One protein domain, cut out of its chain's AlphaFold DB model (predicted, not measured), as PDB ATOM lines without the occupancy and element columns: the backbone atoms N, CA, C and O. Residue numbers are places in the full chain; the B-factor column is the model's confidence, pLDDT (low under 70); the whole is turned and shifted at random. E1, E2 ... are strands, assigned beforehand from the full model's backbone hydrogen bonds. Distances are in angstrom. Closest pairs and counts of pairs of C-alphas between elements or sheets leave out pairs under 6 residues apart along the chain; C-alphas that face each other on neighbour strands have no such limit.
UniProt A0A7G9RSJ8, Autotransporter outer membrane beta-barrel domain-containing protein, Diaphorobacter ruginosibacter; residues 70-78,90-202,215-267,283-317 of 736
ATOM      1  N   VAL A  70       1.004   4.178  40.574       75.44
ATOM      2  CA  VAL A  70       2.404   3.885  40.909       75.44
ATOM      3  C   VAL A  70       2.841   2.611  40.188       75.44
ATOM      4  O   VAL A  70       2.199   1.571  40.313       75.44
ATOM      5  N   ASN A  71       3.925   2.688  39.416       77.00
ATOM      6  CA  ASN A  71       4.563   1.538  38.782       77.00
ATOM      7  C   ASN A  71       5.924   1.252  39.429       77.00
ATOM      8  O   ASN A  71       6.898   1.933  39.125       77.00
ATOM      9  N   ASP A  72       6.013   0.204  40.245       74.56
ATOM     10  CA  ASP A  72       7.272  -0.240  40.862       74.56
ATOM     11  C   ASP A  72       7.986  -1.358  40.079       74.56
ATOM     12  O   ASP A  72       9.115  -1.724  40.403       74.56
ATOM     13  N   GLY A  73       7.352  -1.892  39.027       65.00
ATOM     14  CA  GLY A  73       7.836  -3.035  38.248       65.00
ATOM     15  C   GLY A  73       8.289  -2.690  36.825       65.00
ATOM     16  O   GLY A  73       8.000  -1.627  36.274       65.00
ATOM     17  N   ALA A  74       9.015  -3.615  36.194       70.69
ATOM     18  CA  ALA A  74       9.366  -3.493  34.783       70.69
ATOM     19  C   ALA A  74       8.157  -3.829  33.889       70.69
ATOM     20  O   ALA A  74       7.624  -4.936  33.949       70.69
ATOM     21  N   ILE A  75       7.776  -2.895  33.017       70.06
ATOM     22  CA  ILE A  75       6.762  -3.065  31.971       70.06
ATOM     23  C   ILE A  75       7.496  -3.264  30.640       70.06
ATOM     24  O   ILE A  75       8.258  -2.396  30.211       70.06
ATOM     25  N   GLY A  76       7.288  -4.409  29.985       61.41
ATOM     26  CA  GLY A  76       7.971  -4.776  28.739       61.41
ATOM     27  C   GLY A  76       7.044  -5.405  27.698       61.41
ATOM     28  O   GLY A  76       5.887  -5.724  27.968       61.41
ATOM     29  N   SER A  77       7.562  -5.594  26.484       51.88
ATOM     30  CA  SER A  77       6.803  -6.178  25.376       51.88
ATOM     31  C   SER A  77       6.537  -7.674  25.567       51.88
ATOM     32  O   SER A  77       7.479  -8.446  25.746       51.88
ATOM     33  N   LEU A  78       5.280  -8.103  25.426       42.12
ATOM     34  CA  LEU A  78       4.947  -9.520  25.254       42.12
ATOM     35  C   LEU A  78       5.337  -9.977  23.831       42.12
ATOM     36  O   LEU A  78       5.025  -9.263  22.870       42.12
ATOM     37  N   PHE A  90      -1.346   4.224  30.522       75.12
ATOM     38  CA  PHE A  90      -2.318   5.183  30.012       75.12
ATOM     39  C   PHE A  90      -3.337   5.555  31.090       75.12
ATOM     40  O   PHE A  90      -3.984   4.675  31.653       75.12
ATOM     41  N   THR A  91      -3.504   6.851  31.358       74.00
ATOM     42  CA  THR A  91      -4.551   7.366  32.257       74.00
ATOM     43  C   THR A  91      -5.426   8.367  31.521       74.00
ATOM     44  O   THR A  91      -4.895   9.225  30.818       74.00
ATOM     45  N   ASP A  92      -6.738   8.319  31.727       74.88
ATOM     46  CA  ASP A  92      -7.683   9.275  31.146       74.88
ATOM     47  C   ASP A  92      -8.669   9.750  32.210       74.88
ATOM     48  O   ASP A  92      -9.445   8.955  32.726       74.88
ATOM     49  N   GLN A  93      -8.608  11.034  32.548       71.62
ATOM     50  CA  GLN A  93      -9.418  11.665  33.581       71.62
ATOM     51  C   GLN A  93     -10.350  12.704  32.991       71.62
ATOM     52  O   GLN A  93      -9.901  13.669  32.380       71.62
ATOM     53  N   SER A  94     -11.649  12.534  33.215       70.69
ATOM     54  CA  SER A  94     -12.691  13.433  32.704       70.69
ATOM     55  C   SER A  94     -13.707  13.874  33.764       70.69
ATOM     56  O   SER A  94     -14.595  14.662  33.446       70.69
ATOM     57  N   ALA A  95     -13.587  13.389  35.007       61.41
ATOM     58  CA  ALA A  95     -14.613  13.525  36.044       61.41
ATOM     59  C   ALA A  95     -14.293  14.551  37.159       61.41
ATOM     60  O   ALA A  95     -15.134  14.780  38.025       61.41
ATOM     61  N   GLY A  96     -13.123  15.195  37.166       66.38
ATOM     62  CA  GLY A  96     -12.679  16.071  38.269       66.38
ATOM     63  C   GLY A  96     -11.617  15.415  39.172       66.38
ATOM     64  O   GLY A  96     -11.472  14.199  39.128       66.38
ATOM     65  N   GLY A  97     -10.892  16.199  39.994       72.38
ATOM     66  CA  GLY A  97      -9.767  15.729  40.840       72.38
ATOM     67  C   GLY A  97      -8.379  15.759  40.169       72.38
ATOM     68  O   GLY A  97      -8.269  15.932  38.958       72.38
ATOM     69  N   ALA A  98      -7.299  15.644  40.945       79.50
ATOM     70  CA  ALA A  98      -5.925  15.624  40.435       79.50
ATOM     71  C   ALA A  98      -5.563  14.272  39.793       79.50
ATOM     72  O   ALA A  98      -6.127  13.228  40.119       79.50
ATOM     73  N   SER A  99      -4.584  14.267  38.885       80.88
ATOM     74  CA  SER A  99      -4.065  13.041  38.264       80.88
ATOM     75  C   SER A  99      -2.556  12.932  38.458       80.88
ATOM     76  O   SER A  99      -1.821  13.890  38.204       80.88
ATOM     77  N   SER A 100      -2.069  11.777  38.908       85.94
ATOM     78  CA  SER A 100      -0.648  11.526  39.139       85.94
ATOM     79  C   SER A 100      -0.214  10.150  38.643       85.94
ATOM     80  O   SER A 100      -0.880   9.150  38.902       85.94
ATOM     81  N   VAL A 101       0.928  10.089  37.959       86.31
ATOM     82  CA  VAL A 101       1.620   8.845  37.602       86.31
ATOM     83  C   VAL A 101       3.056   8.909  38.114       86.31
ATOM     84  O   VAL A 101       3.787   9.850  37.807       86.31
ATOM     85  N   VAL A 102       3.492   7.888  38.851       87.56
ATOM     86  CA  VAL A 102       4.875   7.714  39.316       87.56
ATOM     87  C   VAL A 102       5.396   6.362  38.834       87.56
ATOM     88  O   VAL A 102       4.862   5.326  39.209       87.56
ATOM     89  N   SER A 103       6.446   6.346  38.013       86.75
ATOM     90  CA  SER A 103       7.075   5.112  37.521       86.75
ATOM     91  C   SER A 103       8.472   4.929  38.103       86.75
ATOM     92  O   SER A 103       9.421   5.576  37.662       86.75
ATOM     93  N   ASN A 104       8.603   4.022  39.065       84.62
ATOM     94  CA  ASN A 104       9.861   3.557  39.648       84.62
ATOM     95  C   ASN A 104      10.484   2.380  38.885       84.62
ATOM     96  O   ASN A 104      11.688   2.163  38.993       84.62
ATOM     97  N   GLY A 105       9.699   1.644  38.093       77.81
ATOM     98  CA  GLY A 105      10.193   0.587  37.211       77.81
ATOM     99  C   GLY A 105      10.323   1.010  35.742       77.81
ATOM    100  O   GLY A 105       9.766   2.025  35.312       77.81
ATOM    101  N   THR A 106      11.107   0.253  34.966       83.12
ATOM    102  CA  THR A 106      11.381   0.543  33.545       83.12
ATOM    103  C   THR A 106      10.143   0.332  32.677       83.12
ATOM    104  O   THR A 106       9.448  -0.663  32.865       83.12
ATOM    105  N   VAL A 107       9.914   1.182  31.673       81.88
ATOM    106  CA  VAL A 107       8.795   1.046  30.721       81.88
ATOM    107  C   VAL A 107       9.332   0.919  29.299       81.88
ATOM    108  O   VAL A 107       9.976   1.834  28.795       81.88
ATOM    109  N   THR A 108       9.069  -0.208  28.636       80.38
ATOM    110  CA  THR A 108       9.491  -0.465  27.250       80.38
ATOM    111  C   THR A 108       8.286  -0.822  26.385       80.38
ATOM    112  O   THR A 108       7.645  -1.849  26.613       80.38
ATOM    113  N   GLY A 109       7.990   0.002  25.377       68.88
ATOM    114  CA  GLY A 109       6.775  -0.118  24.564       68.88
ATOM    115  C   GLY A 109       7.033  -0.008  23.065       68.88
ATOM    116  O   GLY A 109       7.707   0.908  22.612       68.88
ATOM    117  N   SER A 110       6.462  -0.907  22.258       63.28
ATOM    118  CA  SER A 110       6.638  -0.907  20.793       63.28
ATOM    119  C   SER A 110       5.986   0.285  20.074       63.28
ATOM    120  O   SER A 110       6.378   0.582  18.951       63.28
ATOM    121  N   GLY A 111       5.036   0.984  20.711       59.66
ATOM    122  CA  GLY A 111       4.300   2.112  20.112       59.66
ATOM    123  C   GLY A 111       3.799   3.194  21.082       59.66
ATOM    124  O   GLY A 111       3.403   4.257  20.618       59.66
ATOM    125  N   GLY A 112       3.860   2.978  22.402       65.56
ATOM    126  CA  GLY A 112       3.416   3.940  23.418       65.56
ATOM    127  C   GLY A 112       4.221   3.794  24.710       65.56
ATOM    128  O   GLY A 112       4.674   2.697  25.013       65.56
ATOM    129  N   GLY A 113       4.464   4.894  25.427       80.12
ATOM    130  CA  GLY A 113       5.153   4.900  26.724       80.12
ATOM    131  C   GLY A 113       4.196   5.230  27.868       80.12
ATOM    132  O   GLY A 113       3.298   4.449  28.154       80.12
ATOM    133  N   ILE A 114       4.361   6.372  28.531       85.25
ATOM    134  CA  ILE A 114       3.441   6.855  29.569       85.25
ATOM    135  C   ILE A 114       2.640   8.033  29.015       85.25
ATOM    136  O   ILE A 114       3.211   9.071  28.690       85.25
ATOM    137  N   HIS A 115       1.325   7.874  28.907       82.81
ATOM    138  CA  HIS A 115       0.401   8.895  28.425       82.81
ATOM    139  C   HIS A 115      -0.659   9.208  29.481       82.81
ATOM    140  O   HIS A 115      -1.324   8.315  30.002       82.81
ATOM    141  N   MET A 116      -0.861  10.491  29.752       83.19
ATOM    142  CA  MET A 116      -1.918  10.984  30.626       83.19
ATOM    143  C   MET A 116      -2.824  11.929  29.843       83.19
ATOM    144  O   MET A 116      -2.332  12.850  29.201       83.19
ATOM    145  N   ARG A 117      -4.139  11.736  29.915       80.31
ATOM    146  CA  ARG A 117      -5.152  12.697  29.468       80.31
ATOM    147  C   ARG A 117      -5.961  13.165  30.672       80.31
ATOM    148  O   ARG A 117      -6.369  12.346  31.490       80.31
ATOM    149  N   HIS A 118      -6.164  14.470  30.801       78.62
ATOM    150  CA  HIS A 118      -6.865  15.083  31.924       78.62
ATOM    151  C   HIS A 118      -7.718  16.273  31.458       78.62
ATOM    152  O   HIS A 118      -7.178  17.322  31.122       78.62
ATOM    153  N   TRP A 119      -9.043  16.146  31.437       75.38
ATOM    154  CA  TRP A 119      -9.949  17.087  30.770       75.38
ATOM    155  C   TRP A 119     -10.768  17.972  31.723       75.38
ATOM    156  O   TRP A 119     -11.310  17.484  32.709       75.38
ATOM    157  N   LYS A 120     -10.942  19.249  31.330       64.69
ATOM    158  CA  LYS A 120     -11.879  20.264  31.869       64.69
ATOM    159  C   LYS A 120     -11.833  20.443  33.391       64.69
ATOM    160  O   LYS A 120     -12.861  20.297  34.050       64.69
ATOM    161  N   ASN A 121     -10.664  20.764  33.946       63.41
ATOM    162  CA  ASN A 121     -10.499  20.732  35.397       63.41
ATOM    163  C   ASN A 121      -9.574  21.824  35.968       63.41
ATOM    164  O   ASN A 121      -8.649  22.273  35.296       63.41
ATOM    165  N   GLU A 122      -9.794  22.222  37.224       75.75
ATOM    166  CA  GLU A 122      -8.934  23.183  37.951       75.75
ATOM    167  C   GLU A 122      -7.736  22.512  38.653       75.75
ATOM    168  O   GLU A 122      -6.887  23.176  39.242       75.75
ATOM    169  N   PHE A 123      -7.658  21.179  38.609       81.31
ATOM    170  CA  PHE A 123      -6.696  20.382  39.370       81.31
ATOM    171  C   PHE A 123      -5.484  19.968  38.531       81.31
ATOM    172  O   PHE A 123      -5.556  19.841  37.310       81.31
ATOM    173  N   ASN A 124      -4.370  19.690  39.208       85.88
ATOM    174  CA  ASN A 124      -3.083  19.421  38.569       85.88
ATOM    175  C   ASN A 124      -2.988  18.013  37.946       85.88
ATOM    176  O   ASN A 124      -3.546  17.042  38.464       85.88
ATOM    177  N   ALA A 125      -2.193  17.893  36.881       87.44
ATOM    178  CA  ALA A 125      -1.733  16.630  36.304       87.44
ATOM    179  C   ALA A 125      -0.218  16.478  36.518       87.44
ATOM    180  O   ALA A 125       0.551  17.381  36.192       87.44
ATOM    181  N   SER A 126       0.237  15.342  37.049       92.00
ATOM    182  CA  SER A 126       1.655  15.110  37.344       92.00
ATOM    183  C   SER A 126       2.171  13.758  36.855       92.00
ATOM    184  O   SER A 126       1.541  12.728  37.063       92.00
ATOM    185  N   LEU A 127       3.355  13.750  36.248       92.88
ATOM    186  CA  LEU A 127       4.048  12.550  35.781       92.88
ATOM    187  C   LEU A 127       5.472  12.546  36.331       92.88
ATOM    188  O   LEU A 127       6.211  13.495  36.107       92.88
ATOM    189  N   THR A 128       5.887  11.489  37.024       93.75
ATOM    190  CA  THR A 128       7.265  11.306  37.499       93.75
ATOM    191  C   THR A 128       7.827   9.973  37.017       93.75
ATOM    192  O   THR A 128       7.213   8.933  37.235       93.75
ATOM    193  N   THR A 129       9.012   9.978  36.405       92.44
ATOM    194  CA  THR A 129       9.744   8.755  36.040       92.44
ATOM    195  C   THR A 129      11.080   8.686  36.777       92.44
ATOM    196  O   THR A 129      11.919   9.572  36.658       92.44
ATOM    197  N   ASN A 130      11.283   7.619  37.547       90.75
ATOM    198  CA  ASN A 130      12.516   7.319  38.281       90.75
ATOM    199  C   ASN A 130      13.322   6.175  37.641       90.75
ATOM    200  O   ASN A 130      14.443   5.903  38.059       90.75
ATOM    201  N   ALA A 131      12.776   5.534  36.606       87.19
ATOM    202  CA  ALA A 131      13.441   4.508  35.809       87.19
ATOM    203  C   ALA A 131      13.250   4.752  34.307       87.19
ATOM    204  O   ALA A 131      12.447   5.588  33.888       87.19
ATOM    205  N   ALA A 132      14.043   4.045  33.497       89.94
ATOM    206  CA  ALA A 132      14.151   4.312  32.071       89.94
ATOM    207  C   ALA A 132      12.843   4.045  31.306       89.94
ATOM    208  O   ALA A 132      12.167   3.041  31.553       89.94
ATOM    209  N   VAL A 133      12.534   4.907  30.332       88.94
ATOM    210  CA  VAL A 133      11.396   4.749  29.411       88.94
ATOM    211  C   VAL A 133      11.899   4.677  27.972       88.94
ATOM    212  O   VAL A 133      12.607   5.571  27.517       88.94
ATOM    213  N   SER A 134      11.542   3.618  27.244       89.25
ATOM    214  CA  SER A 134      12.007   3.375  25.875       89.25
ATOM    215  C   SER A 134      10.859   3.012  24.931       89.25
ATOM    216  O   SER A 134      10.142   2.035  25.154       89.25
ATOM    217  N   THR A 135      10.689   3.787  23.856       84.62
ATOM    218  CA  THR A 135       9.620   3.605  22.863       84.62
ATOM    219  C   THR A 135      10.150   3.615  21.420       84.62
ATOM    220  O   THR A 135      10.200   4.672  20.782       84.62
ATOM    221  N   PRO A 136      10.515   2.450  20.845       77.75
ATOM    222  CA  PRO A 136      11.121   2.360  19.512       77.75
ATOM    223  C   PRO A 136      10.197   2.711  18.335       77.75
ATOM    224  O   PRO A 136      10.692   2.859  17.224       77.75
ATOM    225  N   GLY A 137       8.877   2.814  18.538       74.00
ATOM    226  CA  GLY A 137       7.910   3.096  17.462       74.00
ATOM    227  C   GLY A 137       7.066   4.363  17.638       74.00
ATOM    228  O   GLY A 137       6.291   4.695  16.747       74.00
ATOM    229  N   GLY A 138       7.201   5.088  18.754       76.62
ATOM    230  CA  GLY A 138       6.309   6.203  19.094       76.62
ATOM    231  C   GLY A 138       6.904   7.198  20.089       76.62
ATOM    232  O   GLY A 138       8.122   7.236  20.295       76.62
ATOM    233  N   GLY A 139       6.041   8.032  20.677       81.25
ATOM    234  CA  GLY A 139       6.415   8.958  21.748       81.25
ATOM    235  C   GLY A 139       6.512   8.274  23.115       81.25
ATOM    236  O   GLY A 139       5.765   7.330  23.382       81.25
ATOM    237  N   ALA A 140       7.420   8.751  23.972       86.31
ATOM    238  CA  ALA A 140       7.676   8.132  25.275       86.31
ATOM    239  C   ALA A 140       6.772   8.683  26.381       86.31
ATOM    240  O   ALA A 140       5.968   7.933  26.921       86.31
ATOM    241  N   LEU A 141       6.882   9.964  26.730       90.69
ATOM    242  CA  LEU A 141       6.083  10.587  27.788       90.69
ATOM    243  C   LEU A 141       5.148  11.630  27.190       90.69
ATOM    244  O   LEU A 141       5.590  12.446  26.384       90.69
ATOM    245  N   ALA A 142       3.890  11.655  27.612       87.12
ATOM    246  CA  ALA A 142       2.971  12.716  27.229       87.12
ATOM    247  C   ALA A 142       1.930  12.994  28.309       87.12
ATOM    248  O   ALA A 142       1.307  12.075  28.842       87.12
ATOM    249  N   VAL A 143       1.703  14.276  28.583       87.62
ATOM    250  CA  VAL A 143       0.597  14.742  29.418       87.62
ATOM    251  C   VAL A 143      -0.243  15.709  28.601       87.62
ATOM    252  O   VAL A 143       0.253  16.728  28.128       87.62
ATOM    253  N   THR A 144      -1.515  15.378  28.433       84.88
ATOM    254  CA  THR A 144      -2.538  16.248  27.870       84.88
ATOM    255  C   THR A 144      -3.451  16.706  28.990       84.88
ATOM    256  O   THR A 144      -4.074  15.876  29.650       84.88
ATOM    257  N   HIS A 145      -3.545  18.012  29.205       82.06
ATOM    258  CA  HIS A 145      -4.396  18.612  30.219       82.06
ATOM    259  C   HIS A 145      -5.269  19.717  29.622       82.06
ATOM    260  O   HIS A 145      -4.801  20.498  28.801       82.06
ATOM    261  N   ALA A 146      -6.526  19.817  30.043       80.44
ATOM    262  CA  ALA A 146      -7.397  20.940  29.733       80.44
ATOM    263  C   ALA A 146      -7.974  21.556  31.015       80.44
ATOM    264  O   ALA A 146      -8.521  20.832  31.850       80.44
ATOM    265  N   GLY A 147      -7.912  22.884  31.130       77.12
ATOM    266  CA  GLY A 147      -8.382  23.652  32.287       77.12
ATOM    267  C   GLY A 147      -7.305  24.530  32.936       77.12
ATOM    268  O   GLY A 147      -6.252  24.783  32.351       77.12
ATOM    269  N   SER A 148      -7.598  25.051  34.129       82.56
ATOM    270  CA  SER A 148      -6.747  26.011  34.851       82.56
ATOM    271  C   SER A 148      -5.699  25.367  35.767       82.56
ATOM    272  O   SER A 148      -4.840  26.084  36.276       82.56
ATOM    273  N   GLY A 149      -5.744  24.046  35.972       84.44
ATOM    274  CA  GLY A 149      -4.735  23.309  36.737       84.44
ATOM    275  C   GLY A 149      -3.391  23.211  36.014       84.44
ATOM    276  O   GLY A 149      -3.305  23.449  34.812       84.44
ATOM    277  N   ASN A 150      -2.326  22.855  36.735       87.81
ATOM    278  CA  ASN A 150      -0.960  22.812  36.199       87.81
ATOM    279  C   ASN A 150      -0.561  21.409  35.714       87.81
ATOM    280  O   ASN A 150      -0.982  20.396  36.280       87.81
ATOM    281  N   ILE A 151       0.331  21.346  34.723       89.50
ATOM    282  CA  ILE A 151       1.064  20.133  34.341       89.50
ATOM    283  C   ILE A 151       2.433  20.141  35.028       89.50
ATOM    284  O   ILE A 151       3.168  21.120  34.929       89.50
ATOM    285  N   VAL A 152       2.821  19.032  35.662       93.12
ATOM    286  CA  VAL A 152       4.177  18.836  36.204       93.12
ATOM    287  C   VAL A 152       4.757  17.507  35.726       93.12
ATOM    288  O   VAL A 152       4.309  16.441  36.142       93.12
ATOM    289  N   ILE A 153       5.797  17.548  34.897       94.12
ATOM    290  CA  ILE A 153       6.531  16.364  34.434       94.12
ATOM    291  C   ILE A 153       7.913  16.354  35.091       94.12
ATOM    292  O   ILE A 153       8.653  17.328  35.002       94.12
ATOM    293  N   ARG A 154       8.292  15.252  35.740       95.94
ATOM    294  CA  ARG A 154       9.618  15.032  36.332       95.94
ATOM    295  C   ARG A 154      10.253  13.791  35.725       95.94
ATOM    296  O   ARG A 154       9.687  12.704  35.795       95.94
ATOM    297  N   VAL A 155      11.442  13.947  35.160       95.00
ATOM    298  CA  VAL A 155      12.203  12.864  34.533       95.00
ATOM    299  C   VAL A 155      13.525  12.720  35.265       95.00
ATOM    300  O   VAL A 155      14.389  13.580  35.150       95.00
ATOM    301  N   ASN A 156      13.682  11.633  36.012       93.12
ATOM    302  CA  ASN A 156      14.862  11.346  36.833       93.12
ATOM    303  C   ASN A 156      15.687  10.168  36.276       93.12
ATOM    304  O   ASN A 156      16.596   9.678  36.940       93.12
ATOM    305  N   ALA A 157      15.365   9.693  35.070       89.88
ATOM    306  CA  ALA A 157      16.035   8.586  34.395       89.88
ATOM    307  C   ALA A 157      15.996   8.751  32.867       89.88
ATOM    308  O   ALA A 157      15.316   9.629  32.339       89.88
ATOM    309  N   GLY A 158      16.745   7.908  32.148       91.25
ATOM    310  CA  GLY A 158      16.866   7.992  30.690       91.25
ATOM    311  C   GLY A 158      15.540   7.798  29.949       91.25
ATOM    312  O   GLY A 158      14.746   6.923  30.293       91.25
ATOM    313  N   VAL A 159      15.326   8.584  28.893       92.06
ATOM    314  CA  VAL A 159      14.167   8.458  27.996       92.06
ATOM    315  C   VAL A 159      14.668   8.274  26.571       92.06
ATOM    316  O   VAL A 159      15.537   9.005  26.109       92.06
ATOM    317  N   THR A 160      14.151   7.290  25.849       91.50
ATOM    318  CA  THR A 160      14.493   7.062  24.440       91.50
ATOM    319  C   THR A 160      13.219   6.876  23.636       91.50
ATOM    320  O   THR A 160      12.427   5.993  23.945       91.50
ATOM    321  N   ALA A 161      13.015   7.679  22.597       87.69
ATOM    322  CA  ALA A 161      11.822   7.618  21.760       87.69
ATOM    323  C   ALA A 161      12.173   7.709  20.274       87.69
ATOM    324  O   ALA A 161      13.029   8.492  19.873       87.69
ATOM    325  N   ALA A 162      11.466   6.974  19.419       84.62
ATOM    326  CA  ALA A 162      11.616   7.143  17.972       84.62
ATOM    327  C   ALA A 162      10.983   8.443  17.448       84.62
ATOM    328  O   ALA A 162      11.380   8.927  16.395       84.62
ATOM    329  N   GLN A 163      10.024   9.026  18.177       84.56
ATOM    330  CA  GLN A 163       9.406  10.307  17.822       84.56
ATOM    331  C   GLN A 163       9.723  11.394  18.856       84.56
ATOM    332  O   GLN A 163      10.819  11.948  18.844       84.56
ATOM    333  N   ARG A 164       8.770  11.723  19.737       86.94
ATOM    334  CA  ARG A 164       8.899  12.753  20.778       86.94
ATOM    335  C   ARG A 164       9.234  12.090  22.109       86.94
ATOM    336  O   ARG A 164       8.518  11.172  22.510       86.94
ATOM    337  N   ALA A 165      10.288  12.523  22.796       88.75
ATOM    338  CA  ALA A 165      10.616  11.920  24.090       88.75
ATOM    339  C   ALA A 165       9.663  12.400  25.195       88.75
ATOM    340  O   ALA A 165       9.167  11.582  25.967       88.75
ATOM    341  N   ILE A 166       9.367  13.699  25.244       91.56
ATOM    342  CA  ILE A 166       8.498  14.299  26.261       91.56
ATOM    343  C   ILE A 166       7.525  15.258  25.584       91.56
ATOM    344  O   ILE A 166       7.948  16.145  24.847       91.56
ATOM    345  N   GLY A 167       6.231  15.085  25.831       87.50
ATOM    346  CA  GLY A 167       5.162  15.944  25.342       87.50
ATOM    347  C   GLY A 167       4.381  16.584  26.487       87.50
ATOM    348  O   GLY A 167       3.875  15.875  27.355       87.50
ATOM    349  N   SER A 168       4.238  17.907  26.465       87.69
ATOM    350  CA  SER A 168       3.257  18.622  27.285       87.69
ATOM    351  C   SER A 168       2.241  19.307  26.379       87.69
ATOM    352  O   SER A 168       2.618  20.056  25.473       87.69
ATOM    353  N   TYR A 169       0.964  19.028  26.618       85.06
ATOM    354  CA  TYR A 169      -0.149  19.550  25.840       85.06
ATOM    355  C   TYR A 169      -1.176  20.151  26.789       85.06
ATOM    356  O   TYR A 169      -1.911  19.409  27.438       85.06
ATOM    357  N   HIS A 170      -1.243  21.475  26.888       81.25
ATOM    358  CA  HIS A 170      -2.186  22.161  27.767       81.25
ATOM    359  C   HIS A 170      -3.216  22.935  26.939       81.25
ATOM    360  O   HIS A 170      -2.920  23.614  25.961       81.25
ATOM    361  N   VAL A 171      -4.477  22.815  27.317       78.00
ATOM    362  CA  VAL A 171      -5.574  23.595  26.753       78.00
ATOM    363  C   VAL A 171      -6.212  24.370  27.900       78.00
ATOM    364  O   VAL A 171      -7.139  23.886  28.550       78.00
ATOM    365  N   GLY A 172      -5.671  25.545  28.218       74.69
ATOM    366  CA  GLY A 172      -6.114  26.346  29.364       74.69
ATOM    367  C   GLY A 172      -5.045  27.286  29.919       74.69
ATOM    368  O   GLY A 172      -4.045  27.542  29.258       74.69
ATOM    369  N   THR A 173      -5.280  27.836  31.113       78.44
ATOM    370  CA  THR A 173      -4.500  28.948  31.698       78.44
ATOM    371  C   THR A 173      -3.466  28.530  32.744       78.44
ATOM    372  O   THR A 173      -2.766  29.390  33.271       78.44
ATOM    373  N   GLY A 174      -3.405  27.249  33.113       79.69
ATOM    374  CA  GLY A 174      -2.413  26.769  34.077       79.69
ATOM    375  C   GLY A 174      -1.011  26.686  33.468       79.69
ATOM    376  O   GLY A 174      -0.837  26.807  32.255       79.69
ATOM    377  N   THR A 175      -0.003  26.464  34.306       85.69
ATOM    378  CA  THR A 175       1.391  26.358  33.862       85.69
ATOM    379  C   THR A 175       1.769  24.926  33.496       85.69
ATOM    380  O   THR A 175       1.193  23.955  33.994       85.69
ATOM    381  N   SER A 176       2.775  24.781  32.634       87.88
ATOM    382  CA  SER A 176       3.412  23.492  32.343       87.88
ATOM    383  C   SER A 176       4.864  23.511  32.795       87.88
ATOM    384  O   SER A 176       5.686  24.205  32.207       87.88
ATOM    385  N   GLU A 177       5.207  22.713  33.798       92.75
ATOM    386  CA  GLU A 177       6.570  22.595  34.307       92.75
ATOM    387  C   GLU A 177       7.166  21.226  33.954       92.75
ATOM    388  O   GLU A 177       6.636  20.177  34.325       92.75
ATOM    389  N   ILE A 178       8.297  21.220  33.250       94.19
ATOM    390  CA  ILE A 178       9.029  20.018  32.848       94.19
ATOM    391  C   ILE A 178      10.416  20.063  33.485       94.19
ATOM    392  O   ILE A 178      11.253  20.887  33.131       94.19
ATOM    393  N   ASN A 179      10.675  19.144  34.408       96.25
ATOM    394  CA  ASN A 179      11.930  19.028  35.140       96.25
ATOM    395  C   ASN A 179      12.699  17.788  34.686       96.25
ATOM    396  O   ASN A 179      12.264  16.658  34.919       96.25
ATOM    397  N   LEU A 180      13.854  17.998  34.060       96.12
ATOM    398  CA  LEU A 180      14.764  16.945  33.619       96.12
ATOM    399  C   LEU A 180      15.945  16.896  34.583       96.12
ATOM    400  O   LEU A 180      16.727  17.843  34.666       96.12
ATOM    401  N   ASN A 181      16.084  15.786  35.296       94.25
ATOM    402  CA  ASN A 181      17.078  15.601  36.340       94.25
ATOM    403  C   ASN A 181      18.042  14.468  35.978       94.25
ATOM    404  O   ASN A 181      17.682  13.470  35.342       94.25
ATOM    405  N   ALA A 182      19.290  14.623  36.408       87.31
ATOM    406  CA  ALA A 182      20.255  13.538  36.374       87.31
ATOM    407  C   ALA A 182      19.803  12.405  37.307       87.31
ATOM    408  O   ALA A 182      19.352  12.660  38.427       87.31
ATOM    409  N   ALA A 183      19.951  11.159  36.858       77.31
ATOM    410  CA  ALA A 183      19.814   9.998  37.727       77.31
ATOM    411  C   ALA A 183      20.829  10.089  38.879       77.31
ATOM    412  O   ALA A 183      21.922  10.639  38.712       77.31
ATOM    413  N   SER A 184      20.486   9.554  40.053       70.25
ATOM    414  CA  SER A 184      21.350   9.598  41.236       70.25
ATOM    415  C   SER A 184      22.757   9.058  40.926       70.25
ATOM    416  O   SER A 184      22.954   7.867  40.701       70.25
ATOM    417  N   GLY A 185      23.751   9.955  40.897       60.50
ATOM    418  CA  GLY A 185      25.157   9.616  40.647       60.50
ATOM    419  C   GLY A 185      25.554   9.377  39.182       60.50
ATOM    420  O   GLY A 185      26.642   8.851  38.955       60.50
ATOM    421  N   GLY A 186      24.729   9.747  38.192       72.06
ATOM    422  CA  GLY A 186      25.012   9.489  36.771       72.06
ATOM    423  C   GLY A 186      24.523  10.569  35.803       72.06
ATOM    424  O   GLY A 186      24.055  11.629  36.202       72.06
ATOM    425  N   SER A 187      24.652  10.303  34.501       81.69
ATOM    426  CA  SER A 187      24.122  11.153  33.426       81.69
ATOM    427  C   SER A 187      22.759  10.652  32.945       81.69
ATOM    428  O   SER A 187      22.600   9.452  32.718       81.69
ATOM    429  N   THR A 188      21.811  11.555  32.697       87.94
ATOM    430  CA  THR A 188      20.528  11.213  32.058       87.94
ATOM    431  C   THR A 188      20.591  11.552  30.575       87.94
ATOM    432  O   THR A 188      20.838  12.702  30.218       87.94
ATOM    433  N   LEU A 189      20.338  10.566  29.712       88.94
ATOM    434  CA  LEU A 189      20.172  10.781  28.277       88.94
ATOM    435  C   LEU A 189      18.687  10.773  27.917       88.94
ATOM    436  O   LEU A 189      17.973   9.812  28.205       88.94
ATOM    437  N   ILE A 190      18.249  11.834  27.250       90.38
ATOM    438  CA  ILE A 190      16.950  11.925  26.596       90.38
ATOM    439  C   ILE A 190      17.226  11.941  25.099       90.38
ATOM    440  O   ILE A 190      17.759  12.919  24.585       90.38
ATOM    441  N   SER A 191      16.905  10.844  24.419       90.25
ATOM    442  CA  SER A 191      17.136  10.683  22.984       90.25
ATOM    443  C   SER A 191      15.817  10.583  22.227       90.25
ATOM    444  O   SER A 191      14.911   9.857  22.646       90.25
ATOM    445  N   SER A 192      15.692  11.312  21.118       84.81
ATOM    446  CA  SER A 192      14.460  11.338  20.325       84.81
ATOM    447  C   SER A 192      14.711  11.414  18.818       84.81
ATOM    448  O   SER A 192      15.529  12.225  18.382       84.81
ATOM    449  N   GLY A 193      13.945  10.668  18.020       82.94
ATOM    450  CA  GLY A 193      13.997  10.752  16.554       82.94
ATOM    451  C   GLY A 193      13.339  11.997  15.940       82.94
ATOM    452  O   GLY A 193      13.521  12.239  14.752       82.94
ATOM    453  N   LEU A 194      12.609  12.802  16.727       84.25
ATOM    454  CA  LEU A 194      12.105  14.129  16.343       84.25
ATOM    455  C   LEU A 194      12.508  15.192  17.377       84.25
ATOM    456  O   LEU A 194      13.588  15.770  17.269       84.25
ATOM    457  N   ASN A 195      11.652  15.449  18.374       84.94
ATOM    458  CA  ASN A 195      11.849  16.489  19.387       84.94
ATOM    459  C   ASN A 195      12.081  15.873  20.771       84.94
ATOM    460  O   ASN A 195      11.319  14.989  21.181       84.94
ATOM    461  N   GLY A 196      13.080  16.374  21.501       86.75
ATOM    462  CA  GLY A 196      13.381  15.911  22.857       86.75
ATOM    463  C   GLY A 196      12.247  16.285  23.807       86.75
ATOM    464  O   GLY A 196      11.521  15.425  24.305       86.75
ATOM    465  N   VAL A 197      12.042  17.588  23.973       89.56
ATOM    466  CA  VAL A 197      10.871  18.167  24.632       89.56
ATOM    467  C   VAL A 197       9.996  18.835  23.581       89.56
ATOM    468  O   VAL A 197      10.461  19.661  22.796       89.56
ATOM    469  N   PHE A 198       8.721  18.472  23.573       86.50
ATOM    470  CA  PHE A 198       7.706  19.071  22.732       86.50
ATOM    471  C   PHE A 198       6.606  19.691  23.581       86.50
ATOM    472  O   PHE A 198       6.004  19.030  24.426       86.50
ATOM    473  N   ILE A 199       6.317  20.950  23.295       84.25
ATOM    474  CA  ILE A 199       5.217  21.701  23.881       84.25
ATOM    475  C   ILE A 199       4.292  22.069  22.727       84.25
ATOM    476  O   ILE A 199       4.735  22.688  21.755       84.25
ATOM    477  N   GLY A 200       3.027  21.665  22.786       72.69
ATOM    478  CA  GLY A 200       2.116  21.963  21.688       72.69
ATOM    479  C   GLY A 200       0.672  21.562  21.927       72.69
ATOM    480  O   GLY A 200       0.282  21.173  23.019       72.69
ATOM    481  N   ASN A 201      -0.117  21.647  20.862       57.44
ATOM    482  CA  ASN A 201      -1.548  21.367  20.839       57.44
ATOM    483  C   ASN A 201      -1.834  20.119  19.981       57.44
ATOM    484  O   ASN A 201      -1.172  19.909  18.962       57.44
ATOM    485  N   THR A 202      -2.785  19.271  20.382       48.69
ATOM    486  CA  THR A 202      -3.208  18.102  19.592       48.69
ATOM    487  C   THR A 202      -4.336  18.484  18.634       48.69
ATOM    488  O   THR A 202      -5.350  19.035  19.053       48.69
ATOM    489  N   VAL A 215       7.630  26.117  31.577       91.69
ATOM    490  CA  VAL A 215       8.988  26.102  32.126       91.69
ATOM    491  C   VAL A 215       9.636  24.748  31.864       91.69
ATOM    492  O   VAL A 215       9.133  23.710  32.286       91.69
ATOM    493  N   VAL A 216      10.786  24.750  31.193       94.44
ATOM    494  CA  VAL A 216      11.627  23.574  30.954       94.44
ATOM    495  C   VAL A 216      12.937  23.746  31.712       94.44
ATOM    496  O   VAL A 216      13.777  24.571  31.355       94.44
ATOM    497  N   ASN A 217      13.131  22.942  32.751       97.00
ATOM    498  CA  ASN A 217      14.339  22.922  33.564       97.00
ATOM    499  C   ASN A 217      15.203  21.725  33.166       97.00
ATOM    500  O   ASN A 217      14.807  20.575  33.350       97.00
ATOM    501  N   VAL A 218      16.403  21.989  32.650       97.56
ATOM    502  CA  VAL A 218      17.371  20.951  32.271       97.56
ATOM    503  C   VAL A 218      18.524  20.961  33.262       97.56
ATOM    504  O   VAL A 218      19.335  21.888  33.286       97.56
ATOM    505  N   GLY A 219      18.572  19.942  34.117       96.00
ATOM    506  CA  GLY A 219      19.563  19.807  35.176       96.00
ATOM    507  C   GLY A 219      20.981  19.529  34.670       96.00
ATOM    508  O   GLY A 219      21.206  19.067  33.551       96.00
ATOM    509  N   THR A 220      21.960  19.774  35.535       94.38
ATOM    510  CA  THR A 220      23.357  19.384  35.305       94.38
ATOM    511  C   THR A 220      23.463  17.871  35.114       94.38
ATOM    512  O   THR A 220      22.822  17.122  35.846       94.38
ATOM    513  N   GLY A 221      24.276  17.408  34.160       93.00
ATOM    514  CA  GLY A 221      24.415  15.975  33.853       93.00
ATOM    515  C   GLY A 221      23.290  15.390  32.985       93.00
ATOM    516  O   GLY A 221      23.330  14.204  32.656       93.00
ATOM    517  N   VAL A 222      22.310  16.202  32.574       96.12
ATOM    518  CA  VAL A 222      21.289  15.815  31.592       96.12
ATOM    519  C   VAL A 222      21.753  16.185  30.187       96.12
ATOM    520  O   VAL A 222      22.189  17.309  29.946       96.12
ATOM    521  N   THR A 223      21.630  15.248  29.250       95.31
ATOM    522  CA  THR A 223      21.772  15.499  27.811       95.31
ATOM    523  C   THR A 223      20.440  15.245  27.119       95.31
ATOM    524  O   THR A 223      19.902  14.142  27.207       95.31
ATOM    525  N   VAL A 224      19.927  16.249  26.413       94.56
ATOM    526  CA  VAL A 224      18.787  16.122  25.498       94.56
ATOM    527  C   VAL A 224      19.337  16.120  24.080       94.56
ATOM    528  O   VAL A 224      19.791  17.154  23.591       94.56
ATOM    529  N   ASP A 225      19.322  14.954  23.443       91.06
ATOM    530  CA  ASP A 225      19.832  14.733  22.093       91.06
ATOM    531  C   ASP A 225      18.682  14.367  21.155       91.06
ATOM    532  O   ASP A 225      18.121  13.269  21.209       91.06
ATOM    533  N   ALA A 226      18.302  15.307  20.303       87.31
ATOM    534  CA  ALA A 226      17.176  15.151  19.401       87.31
ATOM    535  C   ALA A 226      17.626  15.228  17.944       87.31
ATOM    536  O   ALA A 226      18.610  15.879  17.614       87.31
ATOM    537  N   VAL A 227      16.889  14.596  17.037       84.12
ATOM    538  CA  VAL A 227      17.182  14.735  15.606       84.12
ATOM    539  C   VAL A 227      16.828  16.141  15.122       84.12
ATOM    540  O   VAL A 227      17.679  16.760  14.498       84.12
ATOM    541  N   THR A 228      15.636  16.667  15.455       82.69
ATOM    542  CA  THR A 228      15.116  17.949  14.934       82.69
ATOM    543  C   THR A 228      15.321  19.133  15.882       82.69
ATOM    544  O   THR A 228      15.962  20.110  15.511       82.69
ATOM    545  N   ASN A 229      14.771  19.084  17.101       84.00
ATOM    546  CA  ASN A 229      14.938  20.140  18.110       84.00
ATOM    547  C   ASN A 229      15.072  19.504  19.496       84.00
ATOM    548  O   ASN A 229      14.300  18.608  19.848       84.00
ATOM    549  N   ALA A 230      16.007  19.984  20.316       85.56
ATOM    550  CA  ALA A 230      16.105  19.531  21.704       85.56
ATOM    551  C   ALA A 230      14.888  20.008  22.507       85.56
ATOM    552  O   ALA A 230      14.278  19.222  23.235       85.56
ATOM    553  N   VAL A 231      14.498  21.270  22.311       86.38
ATOM    554  CA  VAL A 231      13.266  21.856  22.846       86.38
ATOM    555  C   VAL A 231      12.523  22.545  21.708       86.38
ATOM    556  O   VAL A 231      13.061  23.439  21.059       86.38
ATOM    557  N   PHE A 232      11.283  22.133  21.471       83.44
ATOM    558  CA  PHE A 232      10.395  22.772  20.508       83.44
ATOM    559  C   PHE A 232       9.080  23.136  21.177       83.44
ATOM    560  O   PHE A 232       8.408  22.271  21.748       83.44
ATOM    561  N   ALA A 233       8.691  24.395  21.036       77.44
ATOM    562  CA  ALA A 233       7.409  24.895  21.483       77.44
ATOM    563  C   ALA A 233       6.638  25.488  20.305       77.44
ATOM    564  O   ALA A 233       7.155  26.318  19.560       77.44
ATOM    565  N   ASN A 234       5.393  25.049  20.150       77.25
ATOM    566  CA  ASN A 234       4.419  25.671  19.267       77.25
ATOM    567  C   ASN A 234       3.263  26.161  20.139       77.25
ATOM    568  O   ASN A 234       2.480  25.358  20.660       77.25
ATOM    569  N   VAL A 235       3.237  27.470  20.362       67.69
ATOM    570  CA  VAL A 235       2.348  28.133  21.314       67.69
ATOM    571  C   VAL A 235       1.421  29.055  20.530       67.69
ATOM    572  O   VAL A 235       1.851  29.778  19.641       67.69
ATOM    573  N   TYR A 236       0.123  28.963  20.823       62.84
ATOM    574  CA  TYR A 236      -0.934  29.622  20.051       62.84
ATOM    575  C   TYR A 236      -1.614  30.790  20.799       62.84
ATOM    576  O   TYR A 236      -2.556  31.366  20.249       62.84
ATOM    577  N   SER A 237      -1.194  31.116  22.031       56.75
ATOM    578  CA  SER A 237      -1.641  32.295  22.795       56.75
ATOM    579  C   SER A 237      -0.592  32.756  23.824       56.75
ATOM    580  O   SER A 237       0.321  32.000  24.152       56.75
ATOM    581  N   ALA A 238      -0.756  33.989  24.328       52.47
ATOM    582  CA  ALA A 238       0.139  34.777  25.188       52.47
ATOM    583  C   ALA A 238       0.768  34.039  26.391       52.47
ATOM    584  O   ALA A 238       0.398  34.272  27.542       52.47
ATOM    585  N   SER A 239       1.756  33.187  26.130       65.94
ATOM    586  CA  SER A 239       2.485  32.438  27.151       65.94
ATOM    587  C   SER A 239       3.985  32.563  26.939       65.94
ATOM    588  O   SER A 239       4.491  32.404  25.827       65.94
ATOM    589  N   ASN A 240       4.707  32.784  28.034       80.88
ATOM    590  CA  ASN A 240       6.159  32.698  28.039       80.88
ATOM    591  C   ASN A 240       6.590  31.228  28.005       80.88
ATOM    592  O   ASN A 240       6.028  30.387  28.711       80.88
ATOM    593  N   VAL A 241       7.616  30.928  27.213       87.69
ATOM    594  CA  VAL A 241       8.338  29.656  27.272       87.69
ATOM    595  C   VAL A 241       9.701  29.926  27.881       87.69
ATOM    596  O   VAL A 241      10.538  30.582  27.271       87.69
ATOM    597  N   VAL A 242       9.935  29.411  29.082       93.00
ATOM    598  CA  VAL A 242      11.191  29.549  29.815       93.00
ATOM    599  C   VAL A 242      11.990  28.257  29.708       93.00
ATOM    600  O   VAL A 242      11.526  27.190  30.100       93.00
ATOM    601  N   VAL A 243      13.221  28.342  29.216       96.12
ATOM    602  CA  VAL A 243      14.170  27.230  29.131       96.12
ATOM    603  C   VAL A 243      15.364  27.535  30.025       96.12
ATOM    604  O   VAL A 243      16.235  28.333  29.683       96.12
ATOM    605  N   ASN A 244      15.426  26.868  31.175       98.12
ATOM    606  CA  ASN A 244      16.543  26.951  32.110       98.12
ATOM    607  C   ASN A 244      17.510  25.794  31.845       98.12
ATOM    608  O   ASN A 244      17.306  24.677  32.328       98.12
ATOM    609  N   ASN A 245      18.573  26.046  31.081       98.19
ATOM    610  CA  ASN A 245      19.542  25.023  30.706       98.19
ATOM    611  C   ASN A 245      20.792  25.050  31.597       98.19
ATOM    612  O   ASN A 245      21.592  25.986  31.541       98.19
ATOM    613  N   ARG A 246      21.003  23.979  32.370       97.62
ATOM    614  CA  ARG A 246      22.276  23.652  33.046       97.62
ATOM    615  C   ARG A 246      22.923  22.370  32.505       97.62
ATOM    616  O   ARG A 246      23.990  21.977  32.970       97.62
ATOM    617  N   GLY A 247      22.254  21.694  31.573       96.38
ATOM    618  CA  GLY A 247      22.699  20.451  30.953       96.38
ATOM    619  C   GLY A 247      23.259  20.686  29.554       96.38
ATOM    620  O   GLY A 247      23.868  21.716  29.266       96.38
ATOM    621  N   ARG A 248      23.053  19.713  28.668       95.81
ATOM    622  CA  ARG A 248      23.471  19.764  27.266       95.81
ATOM    623  C   ARG A 248      22.267  19.557  26.354       95.81
ATOM    624  O   ARG A 248      21.625  18.512  26.415       95.81
ATOM    625  N   LEU A 249      21.983  20.531  25.499       95.69
ATOM    626  CA  LEU A 249      20.942  20.472  24.474       95.69
ATOM    627  C   LEU A 249      21.600  20.334  23.106       95.69
ATOM    628  O   LEU A 249      22.439  21.164  22.751       95.69
ATOM    629  N   THR A 250      21.231  19.304  22.346       91.12
ATOM    630  CA  THR A 250      21.764  19.076  21.000       91.12
ATOM    631  C   THR A 250      20.680  18.681  20.003       91.12
ATOM    632  O   THR A 250      19.774  17.916  20.335       91.12
ATOM    633  N   SER A 251      20.789  19.190  18.771       86.38
ATOM    634  CA  SER A 251      19.996  18.744  17.613       86.38
ATOM    635  C   SER A 251      20.889  18.289  16.451       86.38
ATOM    636  O   SER A 251      22.023  18.764  16.373       86.38
ATOM    637  N   GLY A 252      20.426  17.346  15.610       67.19
ATOM    638  CA  GLY A 252      21.304  16.375  14.933       67.19
ATOM    639  C   GLY A 252      21.109  16.046  13.439       67.19
ATOM    640  O   GLY A 252      21.782  15.126  12.973       67.19
ATOM    641  N   SER A 253      20.229  16.693  12.660       60.03
ATOM    642  CA  SER A 253      20.096  16.371  11.216       60.03
ATOM    643  C   SER A 253      19.856  17.551  10.272       60.03
ATOM    644  O   SER A 253      19.366  18.611  10.669       60.03
ATOM    645  N   THR A 254      20.111  17.323   8.974       51.75
ATOM    646  CA  THR A 254      19.652  18.156   7.848       51.75
ATOM    647  C   THR A 254      18.136  18.360   7.928       51.75
ATOM    648  O   THR A 254      17.381  17.391   7.922       51.75
ATOM    649  N   GLY A 255      17.693  19.619   8.029       53.91
ATOM    650  CA  GLY A 255      16.274  19.995   8.145       53.91
ATOM    651  C   GLY A 255      15.823  20.401   9.553       53.91
ATOM    652  O   GLY A 255      14.671  20.786   9.737       53.91
ATOM    653  N   SER A 256      16.717  20.352  10.542       59.91
ATOM    654  CA  SER A 256      16.451  20.871  11.887       59.91
ATOM    655  C   SER A 256      16.299  22.396  11.876       59.91
ATOM    656  O   SER A 256      17.117  23.109  11.294       59.91
ATOM    657  N   THR A 257      15.267  22.915  12.542       71.19
ATOM    658  CA  THR A 257      15.019  24.363  12.617       71.19
ATOM    659  C   THR A 257      15.955  25.039  13.614       71.19
ATOM    660  O   THR A 257      16.718  25.923  13.224       71.19
ATOM    661  N   ALA A 258      15.968  24.590  14.875       82.12
ATOM    662  CA  ALA A 258      16.889  25.086  15.893       82.12
ATOM    663  C   ALA A 258      17.165  24.032  16.984       82.12
ATOM    664  O   ALA A 258      16.546  22.971  16.998       82.12
ATOM    665  N   VAL A 259      18.090  24.288  17.915       85.12
ATOM    666  CA  VAL A 259      18.223  23.443  19.122       85.12
ATOM    667  C   VAL A 259      17.093  23.767  20.104       85.12
ATOM    668  O   VAL A 259      16.416  22.856  20.585       85.12
ATOM    669  N   VAL A 260      16.868  25.059  20.354       90.06
ATOM    670  CA  VAL A 260      15.719  25.597  21.096       90.06
ATOM    671  C   VAL A 260      14.894  26.447  20.137       90.06
ATOM    672  O   VAL A 260      15.417  27.396  19.556       90.06
ATOM    673  N   ASN A 261      13.622  26.098  19.951       87.25
ATOM    674  CA  ASN A 261      12.747  26.763  18.991       87.25
ATOM    675  C   ASN A 261      11.392  27.124  19.608       87.25
ATOM    676  O   ASN A 261      10.733  26.250  20.180       87.25
ATOM    677  N   LEU A 262      10.957  28.369  19.414       85.44
ATOM    678  CA  LEU A 262       9.582  28.809  19.650       85.44
ATOM    679  C   LEU A 262       8.945  29.238  18.326       85.44
ATOM    680  O   LEU A 262       9.417  30.166  17.678       85.44
ATOM    681  N   GLN A 263       7.847  28.588  17.947       78.38
ATOM    682  CA  GLN A 263       6.974  29.035  16.865       78.38
ATOM    683  C   GLN A 263       5.714  29.655  17.472       78.38
ATOM    684  O   GLN A 263       4.906  28.942  18.069       78.38
ATOM    685  N   GLY A 264       5.590  30.975  17.341       65.50
ATOM    686  CA  GLY A 264       4.424  31.762  17.736       65.50
ATOM    687  C   GLY A 264       3.326  31.765  16.671       65.50
ATOM    688  O   GLY A 264       3.523  31.360  15.515       65.50
ATOM    689  N   ASN A 265       2.142  32.227  17.066       60.19
ATOM    690  CA  ASN A 265       0.934  32.175  16.246       60.19
ATOM    691  C   ASN A 265       0.968  33.168  15.068       60.19
ATOM    692  O   ASN A 265       0.997  34.377  15.260       60.19
ATOM    693  N   THR A 266       0.836  32.677  13.831       55.38
ATOM    694  CA  THR A 266       0.777  33.522  12.619       55.38
ATOM    695  C   THR A 266      -0.527  34.315  12.462       55.38
ATOM    696  O   THR A 266      -0.594  35.211  11.625       55.38
ATOM    697  N   THR A 267      -1.588  33.956  13.194       52.47
ATOM    698  CA  THR A 267      -2.954  34.499  13.017       52.47
ATOM    699  C   THR A 267      -3.271  35.642  13.986       52.47
ATOM    700  O   THR A 267      -4.151  36.451  13.706       52.47
ATOM    701  N   THR A 283      25.292  23.780  27.950       97.25
ATOM    702  CA  THR A 283      25.667  23.763  26.530       97.25
ATOM    703  C   THR A 283      24.431  23.704  25.642       97.25
ATOM    704  O   THR A 283      23.571  22.847  25.842       97.25
ATOM    705  N   ILE A 284      24.371  24.573  24.635       96.31
ATOM    706  CA  ILE A 284      23.447  24.494  23.501       96.31
ATOM    707  C   ILE A 284      24.312  24.311  22.260       96.31
ATOM    708  O   ILE A 284      25.001  25.233  21.823       96.31
ATOM    709  N   GLU A 285      24.324  23.103  21.715       90.81
ATOM    710  CA  GLU A 285      25.215  22.757  20.616       90.81
ATOM    711  C   GLU A 285      24.444  22.229  19.416       90.81
ATOM    712  O   GLU A 285      23.697  21.252  19.465       90.81
ATOM    713  N   ARG A 286      24.701  22.877  18.289       83.69
ATOM    714  CA  ARG A 286      24.193  22.496  16.984       83.69
ATOM    715  C   ARG A 286      25.073  21.387  16.386       83.69
ATOM    716  O   ARG A 286      26.181  21.672  15.933       83.69
ATOM    717  N   LYS A 287      24.594  20.137  16.324       73.69
ATOM    718  CA  LYS A 287      25.296  19.031  15.640       73.69
ATOM    719  C   LYS A 287      24.774  18.897  14.204       73.69
ATOM    720  O   LYS A 287      23.806  18.196  13.989       73.69
ATOM    721  N   GLY A 288      25.407  19.537  13.217       64.50
ATOM    722  CA  GLY A 288      25.158  19.296  11.778       64.50
ATOM    723  C   GLY A 288      23.707  19.473  11.259       64.50
ATOM    724  O   GLY A 288      22.789  18.746  11.607       64.50
ATOM    725  N   GLY A 289      23.486  20.395  10.317       57.81
ATOM    726  CA  GLY A 289      22.222  20.495   9.562       57.81
ATOM    727  C   GLY A 289      21.066  21.269  10.221       57.81
ATOM    728  O   GLY A 289      20.122  21.615   9.511       57.81
ATOM    729  N   ALA A 290      21.150  21.608  11.513       58.09
ATOM    730  CA  ALA A 290      20.276  22.605  12.140       58.09
ATOM    731  C   ALA A 290      20.596  24.026  11.669       58.09
ATOM    732  O   ALA A 290      21.769  24.356  11.504       58.09
ATOM    733  N   ALA A 291      19.582  24.869  11.454       71.06
ATOM    734  CA  ALA A 291      19.796  26.243  10.998       71.06
ATOM    735  C   ALA A 291      20.278  27.162  12.137       71.06
ATOM    736  O   ALA A 291      21.249  27.896  11.955       71.06
ATOM    737  N   PHE A 292      19.683  27.040  13.330       84.56
ATOM    738  CA  PHE A 292      19.926  27.939  14.468       84.56
ATOM    739  C   PHE A 292      20.229  27.177  15.771       84.56
ATOM    740  O   PHE A 292      19.868  26.013  15.936       84.56
ATOM    741  N   ALA A 293      20.916  27.810  16.719       88.88
ATOM    742  CA  ALA A 293      21.020  27.309  18.088       88.88
ATOM    743  C   ALA A 293      19.756  27.672  18.878       88.88
ATOM    744  O   ALA A 293      19.109  26.800  19.459       88.88
ATOM    745  N   VAL A 294      19.360  28.941  18.824       93.00
ATOM    746  CA  VAL A 294      18.123  29.458  19.416       93.00
ATOM    747  C   VAL A 294      17.364  30.205  18.329       93.00
ATOM    748  O   VAL A 294      17.965  31.005  17.613       93.00
ATOM    749  N   SER A 295      16.071  29.925  18.186       89.69
ATOM    750  CA  SER A 295      15.207  30.635  17.243       89.69
ATOM    751  C   SER A 295      13.841  30.917  17.849       89.69
ATOM    752  O   SER A 295      13.246  30.041  18.479       89.69
ATOM    753  N   THR A 296      13.311  32.103  17.580       87.19
ATOM    754  CA  THR A 296      11.875  32.395  17.689       87.19
ATOM    755  C   THR A 296      11.297  32.638  16.298       87.19
ATOM    756  O   THR A 296      12.037  32.927  15.357       87.19
ATOM    757  N   ALA A 297       9.983  32.481  16.149       79.25
ATOM    758  CA  ALA A 297       9.219  32.951  15.004       79.25
ATOM    759  C   ALA A 297       7.930  33.611  15.499       79.25
ATOM    760  O   ALA A 297       7.155  32.946  16.179       79.25
ATOM    761  N   ASN A 298       7.696  34.881  15.156       75.25
ATOM    762  CA  ASN A 298       6.550  35.682  15.624       75.25
ATOM    763  C   ASN A 298       6.461  35.829  17.160       75.25
ATOM    764  O   ASN A 298       5.362  35.894  17.700       75.25
ATOM    765  N   ALA A 299       7.590  35.824  17.873       79.19
ATOM    766  CA  ALA A 299       7.638  35.953  19.330       79.19
ATOM    767  C   ALA A 299       8.948  36.620  19.762       79.19
ATOM    768  O   ALA A 299       9.970  36.439  19.096       79.19
ATOM    769  N   GLY A 300       8.918  37.326  20.893       84.19
ATOM    770  CA  GLY A 300      10.105  37.974  21.446       84.19
ATOM    771  C   GLY A 300      11.092  36.973  22.038       84.19
ATOM    772  O   GLY A 300      10.731  35.865  22.451       84.19
ATOM    773  N   LEU A 301      12.344  37.383  22.132       91.12
ATOM    774  CA  LEU A 301      13.457  36.629  22.675       91.12
ATOM    775  C   LEU A 301      14.016  37.356  23.902       91.12
ATOM    776  O   LEU A 301      14.255  38.560  23.904       91.12
ATOM    777  N   THR A 302      14.253  36.602  24.971       94.94
ATOM    778  CA  THR A 302      15.193  36.979  26.029       94.94
ATOM    779  C   THR A 302      16.200  35.857  26.180       94.94
ATOM    780  O   THR A 302      15.859  34.770  26.639       94.94
ATOM    781  N   LEU A 303      17.452  36.103  25.821       97.69
ATOM    782  CA  LEU A 303      18.542  35.148  25.976       97.69
ATOM    783  C   LEU A 303      19.537  35.669  27.008       97.69
ATOM    784  O   LEU A 303      20.139  36.716  26.817       97.69
ATOM    785  N   THR A 304      19.776  34.902  28.065       98.44
ATOM    786  CA  THR A 304      20.914  35.106  28.966       98.44
ATOM    787  C   THR A 304      21.877  33.935  28.842       98.44
ATOM    788  O   THR A 304      21.496  32.785  29.074       98.44
ATOM    789  N   ASN A 305      23.134  34.219  28.496       98.00
ATOM    790  CA  ASN A 305      24.175  33.209  28.354       98.00
ATOM    791  C   ASN A 305      25.326  33.399  29.353       98.00
ATOM    792  O   ASN A 305      26.068  34.382  29.303       98.00
ATOM    793  N   ASP A 306      25.507  32.385  30.196       97.69
ATOM    794  CA  ASP A 306      26.685  32.144  31.034       97.69
ATOM    795  C   ASP A 306      27.437  30.856  30.618       97.69
ATOM    796  O   ASP A 306      28.527  30.578  31.117       97.69
ATOM    797  N   GLY A 307      26.840  30.046  29.733       97.25
ATOM    798  CA  GLY A 307      27.355  28.766  29.249       97.25
ATOM    799  C   GLY A 307      27.940  28.828  27.833       97.25
ATOM    800  O   GLY A 307      28.446  29.855  27.385       97.25
ATOM    801  N   SER A 308      27.872  27.712  27.105       96.69
ATOM    802  CA  SER A 308      28.339  27.623  25.716       96.69
ATOM    803  C   SER A 308      27.174  27.497  24.735       96.69
ATOM    804  O   SER A 308      26.306  26.638  24.910       96.69
ATOM    805  N   ILE A 309      27.174  28.330  23.697       96.06
ATOM    806  CA  ILE A 309      26.264  28.264  22.553       96.06
ATOM    807  C   ILE A 309      27.103  28.162  21.279       96.06
ATOM    808  O   ILE A 309      27.970  28.997  21.022       96.06
ATOM    809  N   THR A 310      26.839  27.140  20.467       92.62
ATOM    810  CA  THR A 310      27.440  26.992  19.134       92.62
ATOM    811  C   THR A 310      26.347  26.993  18.074       92.62
ATOM    812  O   THR A 310      25.534  26.069  18.015       92.62
ATOM    813  N   GLY A 311      26.364  28.001  17.205       89.81
ATOM    814  CA  GLY A 311      25.386  28.237  16.145       89.81
ATOM    815  C   GLY A 311      24.683  29.594  16.282       89.81
ATOM    816  O   GLY A 311      24.772  30.220  17.337       89.81
ATOM    817  N   PRO A 312      23.991  30.060  15.226       91.19
ATOM    818  CA  PRO A 312      23.383  31.387  15.232       91.19
ATOM    819  C   PRO A 312      22.173  31.480  16.173       91.19
ATOM    820  O   PRO A 312      21.444  30.500  16.356       91.19
ATOM    821  N   VAL A 313      21.953  32.660  16.739       94.69
ATOM    822  CA  VAL A 313      20.760  33.042  17.503       94.69
ATOM    823  C   VAL A 313      19.927  33.957  16.622       94.69
ATOM    824  O   VAL A 313      20.458  34.919  16.072       94.69
ATOM    825  N   ARG A 314      18.639  33.649  16.469       90.81
ATOM    826  CA  ARG A 314      17.755  34.389  15.571       90.81
ATOM    827  C   ARG A 314      16.409  34.698  16.212       90.81
ATOM    828  O   ARG A 314      15.762  33.793  16.733       90.81
ATOM    829  N   SER A 315      15.953  35.931  16.065       87.06
ATOM    830  CA  SER A 315      14.545  36.280  16.231       87.06
ATOM    831  C   SER A 315      13.926  36.448  14.854       87.06
ATOM    832  O   SER A 315      14.505  37.103  14.004       87.06
ATOM    833  N   ALA A 316      12.835  35.754  14.537       69.56
ATOM    834  CA  ALA A 316      12.285  35.757  13.184       69.56
ATOM    835  C   ALA A 316      10.912  36.402  13.126       69.56
ATOM    836  O   ALA A 316       9.950  35.871  13.679       69.56
ATOM    837  N   VAL A 317      10.792  37.442  12.313       59.34
ATOM    838  CA  VAL A 317       9.500  37.972  11.881       59.34
ATOM    839  C   VAL A 317       9.414  37.825  10.356       59.34
ATOM    840  O   VAL A 317      10.406  38.055   9.660       59.34
TER     841      VAL A 317
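Overview. This is residues 70 to 78, 90 to 202, 215 to 267 and 283 to 317 of the 736 residues of the protein "Autotransporter outer membrane beta-barrel domain-containing protein" of Diaphorobacter ruginosibacter (UniProt A0A7G9RSJ8). The chain winds in stacked turns into a solenoid with three walls: two long sheets stand face to face, E1 E3 E6 E9 E12 E15 E18 E20 E23 and E2 E4 E7 E10 E13 E16, and a third, E5 E8 E11 E14 E17 E19 E22, closes one side between them. The first two form a sandwich, two sheets face to face; within each sheet the strands are parallel, in the orders just written. The printed part has 210 residues with 23 named strands, E1 to E23 in order along the chain, and no named helix: the class is all strand. It is compact, with a radius of gyration of the C-alphas of 16.4 A, and spans 43 by 37 by 29 A.

Arrangement. Begin with the largest sheet: E1, residues 90 to 93, E3, 114 to 118, E6, 141 to 146, E9, 166 to 171, E12, 195 to 199, E15, 229 to 234, E18, 258 to 263, E20, 292 to 297, and E23, 313 to 316. Between E6 and E9, find N 167 and O 141 within hydrogen-bond range, 2.8 A. Facing it is the sheet of E2, residues 99 to 103, E4, 125 to 129, E7, 151 to 155, E10, 176 to 180, E13, 215 to 218, and E16, 241 to 245; the best planes of the facing parts are 10 degrees apart. Between E7 and E10, N 153 and O 177 are within range, 2.8 A. Across the sandwich, the closest C-alphas of E4 and E6 are those of Ala 125 and His 145, 6.9 A. The third sheet holds E5, residues 133 to 135, E8, 159 to 161, E11, 188 to 192, E14, 222 to 226, E17, 248 to 251, E19, 283 to 286, and E22, 308 to 310. Between E11 and E14, N 190 and O 223 are within range, 2.8 A. E11 runs on into E12 at 81 degrees. E21, residues 300 to 305, pairs with no named strand and is near E16.

Along the chain. Find C-alpha 90 at (-2.318, 5.183, 30.012), where E1 begins. E6 runs 17.1 A from C-alpha 141 at (6.083, 10.587, 27.788); E9 is 16.9 A long and E21 16.4 A. E23 ends at C-alpha 316, (12.285, 35.757, 13.184).

Size, cuts and confidence. The C-alphas farthest apart are those of Leu 78 and Val 317, 49.5 A. Look for three cuts: C-alphas 78 and 90 are 17.1 A apart, 202 and 215 19.2 A, and 267 and 283 33.4 A. Of the links printed whole, none is long. The mean pLDDT of the printed part is 82.0; 34 residues are under 70, among them 76 to 78 and 235 to 239.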